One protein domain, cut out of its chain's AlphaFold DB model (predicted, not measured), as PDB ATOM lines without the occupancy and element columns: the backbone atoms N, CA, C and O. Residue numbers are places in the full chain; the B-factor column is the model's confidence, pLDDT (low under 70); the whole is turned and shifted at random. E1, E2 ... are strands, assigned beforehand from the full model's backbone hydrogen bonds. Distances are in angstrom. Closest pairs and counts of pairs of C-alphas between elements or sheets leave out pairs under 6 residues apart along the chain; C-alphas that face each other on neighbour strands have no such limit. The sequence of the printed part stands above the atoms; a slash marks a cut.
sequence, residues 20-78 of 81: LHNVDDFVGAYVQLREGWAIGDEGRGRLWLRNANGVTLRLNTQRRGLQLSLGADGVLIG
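Overview. This is residues 20 to 78 of the 81 residues of an uncharacterized protein of Bosea sp. PAMC 26642 (UniProt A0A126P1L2). With little regular structure, this is a small sheet of four antiparallel strands, in the order E3, E2, E1, E4, strongly twisted and curled like part of a barrel, with long loops at residues 34 to 45 and 61 to 74. The printed part has 59 residues, 20 of them in strands E1 to E4, with no named helix: all strand. It is only just compact, close to loose, with a radius of gyration of the C-alphas of 12.1 A and spans of 32 by 24 by 20 A.

Arrangement. E1, residues 28 to 33, forms a hairpin with E2, residues 46 to 51; N 33 and O 48 are 2.9 A apart. E2 forms a hairpin with E3, residues 56 to 60; N 57 and O 49 are 2.8 A apart. E1, E2 and E3 are a meander, each strand the antiparallel neighbour of the one before. E4, residues 75 to 77, is the antiparallel neighbour of E1, completing a Greek key, a meander whose first strand also neighbours the fourth; N 30 and O 75 are 2.7 A apart. Edge strands E3 and E4 are apart.

Along the chain. E1 spans 15.6 A from C-alpha 28 at (55.139, 31.410, -3.800), E2 16.8 A, E3 13.2 A, and E4 6.2 A to C-alpha 77 at (53.279, 26.258, -4.175).

Size, cuts and confidence. The farthest C-alphas, His 21 and Gly 65, are 34.4 A apart. The printed part has no cut. Links E1 to E2 and E3 to E4 are long; pLDDT is under 70 at residues 34 to 45 and 61 to 73.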
ATOM      1  N   LEU A  20      52.158  33.089 -16.625       92.94
ATOM      2  CA  LEU A  20      53.504  32.660 -16.270       92.94
ATOM      3  C   LEU A  20      54.498  33.164 -17.321       92.94
ATOM      4  O   LEU A  20      54.482  32.683 -18.452       92.94
ATOM      5  N   HIS A  21      55.349  34.113 -16.934       91.56
ATOM      6  CA  HIS A  21      56.405  34.648 -17.796       91.56
ATOM      7  C   HIS A  21      57.742  33.968 -17.502       91.56
ATOM      8  O   HIS A  21      58.419  33.528 -18.428       91.56
ATOM      9  N   ASN A  22      58.081  33.799 -16.220       92.06
ATOM     10  CA  ASN A  22      59.254  33.058 -15.776       92.06
ATOM     11  C   ASN A  22      58.850  31.891 -14.881       92.06
ATOM     12  O   ASN A  22      57.876  31.961 -14.139       92.06
ATOM     13  N   VAL A  23      59.637  30.814 -14.907       89.62
ATOM     14  CA  VAL A  23      59.399  29.629 -14.065       89.62
ATOM     15  C   VAL A  23      59.481  29.970 -12.572       89.62
ATOM     16  O   VAL A  23      58.754  29.380 -11.777       89.62
ATOM     17  N   ASP A  24      60.317  30.939 -12.199       90.25
ATOM     18  CA  ASP A  24      60.458  31.396 -10.812       90.25
ATOM     19  C   ASP A  24      59.190  32.100 -10.300       90.25
ATOM     20  O   ASP A  24      58.778  31.879  -9.162       90.25
ATOM     21  N   ASP A  25      58.471  32.807 -11.185       92.00
ATOM     22  CA  ASP A  25      57.206  33.477 -10.853       92.00
ATOM     23  C   ASP A  25      56.128  32.484 -10.402       92.00
ATOM     24  O   ASP A  25      55.144  32.886  -9.780       92.00
ATOM     25  N   PHE A  26      56.282  31.194 -10.721       90.81
ATOM     26  CA  PHE A  26      55.368  30.134 -10.311       90.81
ATOM     27  C   PHE A  26      55.425  29.851  -8.808       90.81
ATOM     28  O   PHE A  26      54.420  29.436  -8.229       90.81
ATOM     29  N   VAL A  27      56.586  30.027  -8.178       91.44
ATOM     30  CA  VAL A  27      56.801  29.678  -6.773       91.44
ATOM     31  C   VAL A  27      56.273  30.800  -5.884       91.44
ATOM     32  O   VAL A  27      56.486  31.980  -6.149       91.44
ATOM     33  N   GLY A  28      55.572  30.444  -4.807       89.88
ATOM     34  CA  GLY A  28      55.139  31.410  -3.800       89.88
ATOM     35  C   GLY A  28      53.751  31.149  -3.234       89.88
ATOM     36  O   GLY A  28      53.198  30.051  -3.348       89.88
ATOM     37  N   ALA A  29      53.209  32.176  -2.580       90.38
ATOM     38  CA  ALA A  29      51.895  32.144  -1.957       90.38
ATOM     39  C   ALA A  29      50.790  32.469  -2.968       90.38
ATOM     40  O   ALA A  29      50.851  33.456  -3.702       90.38
ATOM     41  N   TYR A  30      49.760  31.638  -2.960       87.94
ATOM     42  CA  TYR A  30      48.595  31.718  -3.815       87.94
ATOM     43  C   TYR A  30      47.345  31.893  -2.972       87.94
ATOM     44  O   TYR A  30      47.079  31.108  -2.067       87.94
ATOM     45  N   VAL A  31      46.530  32.879  -3.315       86.12
ATOM     46  CA  VAL A  31      45.243  33.100  -2.662       86.12
ATOM     47  C   VAL A  31      44.119  32.519  -3.507       86.12
ATOM     48  O   VAL A  31      44.139  32.608  -4.737       86.12
ATOM     49  N   GLN A  32      43.131  31.916  -2.843       79.69
ATOM     50  CA  GLN A  32      41.927  31.448  -3.515       79.69
ATOM     51  C   GLN A  32      41.083  32.635  -3.962       79.69
ATOM     52  O   GLN A  32      40.639  33.458  -3.157       79.69
ATOM     53  N   LEU A  33      40.821  32.677  -5.262       76.12
ATOM     54  CA  LEU A  33      39.824  33.562  -5.829       76.12
ATOM     55  C   LEU A  33      38.455  32.939  -5.537       76.12
ATOM     56  O   LEU A  33      38.141  31.843  -5.999       76.12
ATOM     57  N   ARG A  34      37.668  33.616  -4.694       65.00
ATOM     58  CA  ARG A  34      36.286  33.220  -4.389       65.00
ATOM     59  C   ARG A  34      35.407  33.394  -5.629       65.00
ATOM     60  O   ARG A  34      35.679  34.242  -6.475       65.00
ATOM     61  N   GLU A  35      34.349  32.589  -5.685       55.16
ATOM     62  CA  GLU A  35      33.465  32.306  -6.829       55.16
ATOM     63  C   GLU A  35      32.893  33.524  -7.591       55.16
ATOM     64  O   GLU A  35      32.404  33.355  -8.701       55.16
ATOM     65  N   GLY A  36      33.032  34.759  -7.093       51.72
ATOM     66  CA  GLY A  36      32.552  35.977  -7.760       51.72
ATOM     67  C   GLY A  36      33.351  36.451  -8.988       51.72
ATOM     68  O   GLY A  36      32.823  37.229  -9.773       51.72
ATOM     69  N   TRP A  37      34.598  35.999  -9.196       52.84
ATOM     70  CA  TRP A  37      35.374  36.359 -10.405       52.84
ATOM     71  C   TRP A  37      35.131  35.405 -11.585       52.84
ATOM     72  O   TRP A  37      35.418  35.736 -12.733       52.84
ATOM     73  N   ALA A  38      34.594  34.214 -11.310       56.06
ATOM     74  CA  ALA A  38      34.283  33.194 -12.307       56.06
ATOM     75  C   ALA A  38      32.839  33.362 -12.806       56.06
ATOM     76  O   ALA A  38      32.027  32.445 -12.722       56.06
ATOM     77  N   ILE A  39      32.519  34.559 -13.297       47.22
ATOM     78  CA  ILE A  39      31.214  34.892 -13.869       47.22
ATOM     79  C   ILE A  39      30.987  33.965 -15.080       47.22
ATOM     80  O   ILE A  39      31.593  34.166 -16.130       47.22
ATOM     81  N   GLY A  40      30.178  32.910 -14.923       50.53
ATOM     82  CA  GLY A  40      29.656  32.119 -16.048       50.53
ATOM     83  C   GLY A  40      29.799  30.593 -16.009       50.53
ATOM     84  O   GLY A  40      29.317  29.943 -16.929       50.53
ATOM     85  N   ASP A  41      30.422  29.976 -15.003       50.56
ATOM     86  CA  ASP A  41      30.536  28.501 -14.963       50.56
ATOM     87  C   ASP A  41      30.421  28.014 -13.508       50.56
ATOM     88  O   ASP A  41      31.343  27.503 -12.859       50.56
ATOM     89  N   GLU A  42      29.222  28.315 -13.013       45.88
ATOM     90  CA  GLU A  42      28.633  28.028 -11.713       45.88
ATOM     91  C   GLU A  42      28.509  26.501 -11.530       45.88
ATOM     92  O   GLU A  42      27.821  25.814 -12.285       45.88
ATOM     93  N   GLY A  43      29.231  25.937 -10.552       48.56
ATOM     94  CA  GLY A  43      28.906  24.614  -9.995       48.56
ATOM     95  C   GLY A  43      29.875  23.438 -10.216       48.56
ATOM     96  O   GLY A  43      29.601  22.347  -9.713       48.56
ATOM     97  N   ARG A  44      31.018  23.583 -10.911       53.59
ATOM     98  CA  ARG A  44      31.875  22.422 -11.290       53.59
ATOM     99  C   ARG A  44      33.185  22.198 -10.520       53.59
ATOM    100  O   ARG A  44      34.098  21.587 -11.063       53.59
ATOM    101  N   GLY A  45      33.297  22.619  -9.258       57.53
ATOM    102  CA  GLY A  45      34.426  22.206  -8.395       57.53
ATOM    103  C   GLY A  45      35.817  22.605  -8.921       57.53
ATOM    104  O   GLY A  45      36.800  21.880  -8.732       57.53
ATOM    105  N   ARG A  46      35.887  23.744  -9.618       70.38
ATOM    106  CA  ARG A  46      37.127  24.327 -10.139       70.38
ATOM    107  C   ARG A  46      37.666  25.333  -9.136       70.38
ATOM    108  O   ARG A  46      36.923  26.176  -8.644       70.38
ATOM    109  N   LEU A  47      38.959  25.240  -8.864       75.75
ATOM    110  CA  LEU A  47      39.666  26.096  -7.930       75.75
ATOM    111  C   LEU A  47      40.553  27.061  -8.714       75.75
ATOM    112  O   LEU A  47      41.417  26.636  -9.483       75.75
ATOM    113  N   TRP A  48      40.334  28.353  -8.498       81.31
ATOM    114  CA  TRP A  48      41.163  29.408  -9.059       81.31
ATOM    115  C   TRP A  48      42.064  29.978  -7.975       81.31
ATOM    116  O   TRP A  48      41.600  30.370  -6.904       81.31
ATOM    117  N   LEU A  49      43.357  30.023  -8.264       83.94
ATOM    118  CA  LEU A  49      44.368  30.562  -7.370       83.94
ATOM    119  C   LEU A  49      45.168  31.628  -8.102       83.94
ATOM    120  O   LEU A  49      45.449  31.474  -9.288       83.94
ATOM    121  N   ARG A  50      45.584  32.676  -7.399       87.94
ATOM    122  CA  ARG A  50      46.463  33.705  -7.958       87.94
ATOM    123  C   ARG A  50      47.548  34.082  -6.965       87.94
ATOM    124  O   ARG A  50      47.263  34.200  -5.777       87.94
ATOM    125  N   ASN A  51      48.771  34.266  -7.449       91.12
ATOM    126  CA  ASN A  51      49.865  34.785  -6.635       91.12
ATOM    127  C   ASN A  51      50.071  36.295  -6.834       91.12
ATOM    128  O   ASN A  51      49.460  36.926  -7.705       91.12
ATOM    129  N   ALA A  52      50.967  36.865  -6.029       89.62
ATOM    130  CA  ALA A  52      51.352  38.273  -6.117       89.62
ATOM    131  C   ALA A  52      52.025  38.638  -7.457       89.62
ATOM    132  O   ALA A  52      51.859  39.759  -7.928       89.62
ATOM    133  N   ASN A  53      52.695  37.681  -8.109       91.31
ATOM    134  CA  ASN A  53      53.347  37.872  -9.413       91.31
ATOM    135  C   ASN A  53      52.353  37.901 -10.594       91.31
ATOM    136  O   ASN A  53      52.750  38.089 -11.739       91.31
ATOM    137  N   GLY A  54      51.053  37.705 -10.346       89.31
ATOM    138  CA  GLY A  54      50.019  37.692 -11.385       89.31
ATOM    139  C   GLY A  54      49.805  36.333 -12.058       89.31
ATOM    140  O   GLY A  54      48.895  36.203 -12.881       89.31
ATOM    141  N   VAL A  55      50.557  35.304 -11.666       92.38
ATOM    142  CA  VAL A  55      50.353  33.927 -12.117       92.38
ATOM    143  C   VAL A  55      49.032  33.414 -11.560       92.38
ATOM    144  O   VAL A  55      48.770  33.471 -10.357       92.38
ATOM    145  N   THR A  56      48.191  32.904 -12.455       89.56
ATOM    146  CA  THR A  56      46.867  32.381 -12.124       89.56
ATOM    147  C   THR A  56      46.797  30.895 -12.452       89.56
ATOM    148  O   THR A  56      47.105  30.473 -13.562       89.56
ATOM    149  N   LEU A  57      46.359  30.089 -11.495       87.62
ATOM    150  CA  LEU A  57      46.177  28.651 -11.634       87.62
ATOM    151  C   LEU A  57      44.694  28.326 -11.684       87.62
ATOM    152  O   LEU A  57      43.926  28.736 -10.817       87.62
ATOM    153  N   ARG A  58      44.318  27.506 -12.659       84.81
ATOM    154  CA  ARG A  58      42.995  26.899 -12.752       84.81
ATOM    155  C   ARG A  58      43.119  25.411 -12.508       84.81
ATOM    156  O   ARG A  58      43.460  24.661 -13.420       84.81
ATOM    157  N   LEU A  59      42.825  24.986 -11.290       79.94
ATOM    158  CA  LEU A  59      42.855  23.591 -10.878       79.94
ATOM    159  C   LEU A  59      41.469  22.976 -11.060       79.94
ATOM    160  O   LEU A  59      40.466  23.498 -10.569       79.94
ATOM    161  N   ASN A  60      41.408  21.846 -11.755       74.31
ATOM    162  CA  ASN A  60      40.205  21.037 -11.825       74.31
ATOM    163  C   ASN A  60      40.302  19.947 -10.757       74.31
ATOM    164  O   ASN A  60      41.124  19.033 -10.858       74.31
ATOM    165  N   THR A  61      39.499  20.062  -9.701       62.19
ATOM    166  CA  THR A  61      39.524  19.084  -8.615       62.19
ATOM    167  C   THR A  61      38.523  17.975  -8.937       62.19
ATOM    168  O   THR A  61      37.320  18.201  -9.055       62.19
ATOM    169  N   GLN A  62      39.004  16.744  -9.121       58.44
ATOM    170  CA  GLN A  62      38.105  15.598  -9.231       58.44
ATOM    171  C   GLN A  62      37.611  15.263  -7.823       58.44
ATOM    172  O   GLN A  62      38.343  14.672  -7.031       58.44
ATOM    173  N   ARG A  63      36.389  15.693  -7.488       54.06
ATOM    174  CA  ARG A  63      35.765  15.476  -6.175       54.06
ATOM    175  C   ARG A  63      35.864  14.004  -5.739       54.06
ATOM    176  O   ARG A  63      35.094  13.164  -6.193       54.06
ATOM    177  N   ARG A  64      36.764  13.712  -4.799       44.69
ATOM    178  CA  ARG A  64      36.648  12.591  -3.855       44.69
ATOM    179  C   ARG A  64      36.782  13.150  -2.446       44.69
ATOM    180  O   ARG A  64      37.885  13.275  -1.933       44.69
ATOM    181  N   GLY A  65      35.650  13.534  -1.861       45.53
ATOM    182  CA  GLY A  65      35.443  13.590  -0.409       45.53
ATOM    183  C   GLY A  65      36.223  14.613   0.425       45.53
ATOM    184  O   GLY A  65      35.870  14.788   1.583       45.53
ATOM    185  N   LEU A  66      37.225  15.309  -0.113       46.47
ATOM    186  CA  LEU A  66      37.952  16.342   0.621       46.47
ATOM    187  C   LEU A  66      37.452  17.709   0.155       46.47
ATOM    188  O   LEU A  66      37.842  18.187  -0.911       46.47
ATOM    189  N   GLN A  67      36.552  18.321   0.933       49.38
ATOM    190  CA  GLN A  67      36.386  19.774   0.892       49.38
ATOM    191  C   GLN A  67      37.779  20.343   1.142       49.38
ATOM    192  O   GLN A  67      38.312  20.224   2.244       49.38
ATOM    193  N   LEU A  68      38.419  20.855   0.093       53.31
ATOM    194  CA  LEU A  68      39.683  21.547   0.244       53.31
ATOM    195  C   LEU A  68      39.338  22.901   0.865       53.31
ATOM    196  O   LEU A  68      39.165  23.889   0.158       53.31
ATOM    197  N   SER A  69      39.151  22.912   2.186       53.38
ATOM    198  CA  SER A  69      39.036  24.125   2.989       53.38
ATOM    199  C   SER A  69      40.416  24.757   3.026       53.38
ATOM    200  O   SER A  69      41.171  24.620   3.985       53.38
ATOM    201  N   LEU A  70      40.783  25.380   1.912       56.03
ATOM    202  CA  LEU A  70      41.857  26.347   1.870       56.03
ATOM    203  C   LEU A  70      41.430  27.440   2.833       56.03
ATOM    204  O   LEU A  70      40.504  28.196   2.542       56.03
ATOM    205  N   GLY A  71      42.021  27.431   4.026       54.66
ATOM    206  CA  GLY A  71      41.803  28.478   5.011       54.66
ATOM    207  C   GLY A  71      42.039  29.856   4.389       54.66
ATOM    208  O   GLY A  71      42.579  29.984   3.285       54.66
ATOM    209  N   ALA A  72      41.640  30.902   5.109       55.47
ATOM    210  CA  ALA A  72      41.784  32.284   4.651       55.47
ATOM    211  C   ALA A  72      43.232  32.656   4.237       55.47
ATOM    212  O   ALA A  72      43.425  33.633   3.519       55.47
ATOM    213  N   ASP A  73      44.214  31.848   4.642       64.56
ATOM    214  CA  ASP A  73      45.657  32.041   4.504       64.56
ATOM    215  C   ASP A  73      46.264  31.652   3.135       64.56
ATOM    216  O   ASP A  73      47.399  32.024   2.842       64.56
ATOM    217  N   GLY A  74      45.536  30.950   2.257       75.25
ATOM    218  CA  GLY A  74      46.038  30.571   0.922       75.25
ATOM    219  C   GLY A  74      46.949  29.325   0.883       75.25
ATOM    220  O   GLY A  74      46.958  28.510   1.801       75.25
ATOM    221  N   VAL A  75      47.673  29.124  -0.228       82.19
ATOM    222  CA  VAL A  75      48.521  27.945  -0.525       82.19
ATOM    223  C   VAL A  75      49.934  28.366  -0.858       82.19
ATOM    224  O   VAL A  75      50.129  29.222  -1.714       82.19
ATOM    225  N   LEU A  76      50.926  27.683  -0.297       86.69
ATOM    226  CA  LEU A  76      52.298  27.761  -0.790       86.69
ATOM    227  C   LEU A  76      52.536  26.696  -1.860       86.69
ATOM    228  O   LEU A  76      52.355  25.502  -1.616       86.69
ATOM    229  N   ILE A  77      52.949  27.131  -3.048       87.94
ATOM    230  CA  ILE A  77      53.279  26.258  -4.175       87.94
ATOM    231  C   ILE A  77      54.761  26.413  -4.490       87.94
ATOM    232  O   ILE A  77      55.283  27.523  -4.561       87.94
ATOM    233  N   GLY A  78      55.438  25.285  -4.689       89.25
ATOM    234  CA  GLY A  78      56.847  25.241  -5.049       89.25
ATOM    235  C   GLY A  78      57.214  23.932  -5.733       89.25
ATOM    236  O   GLY A  78      56.437  22.972  -5.747       89.25
TER     237      GLY A  78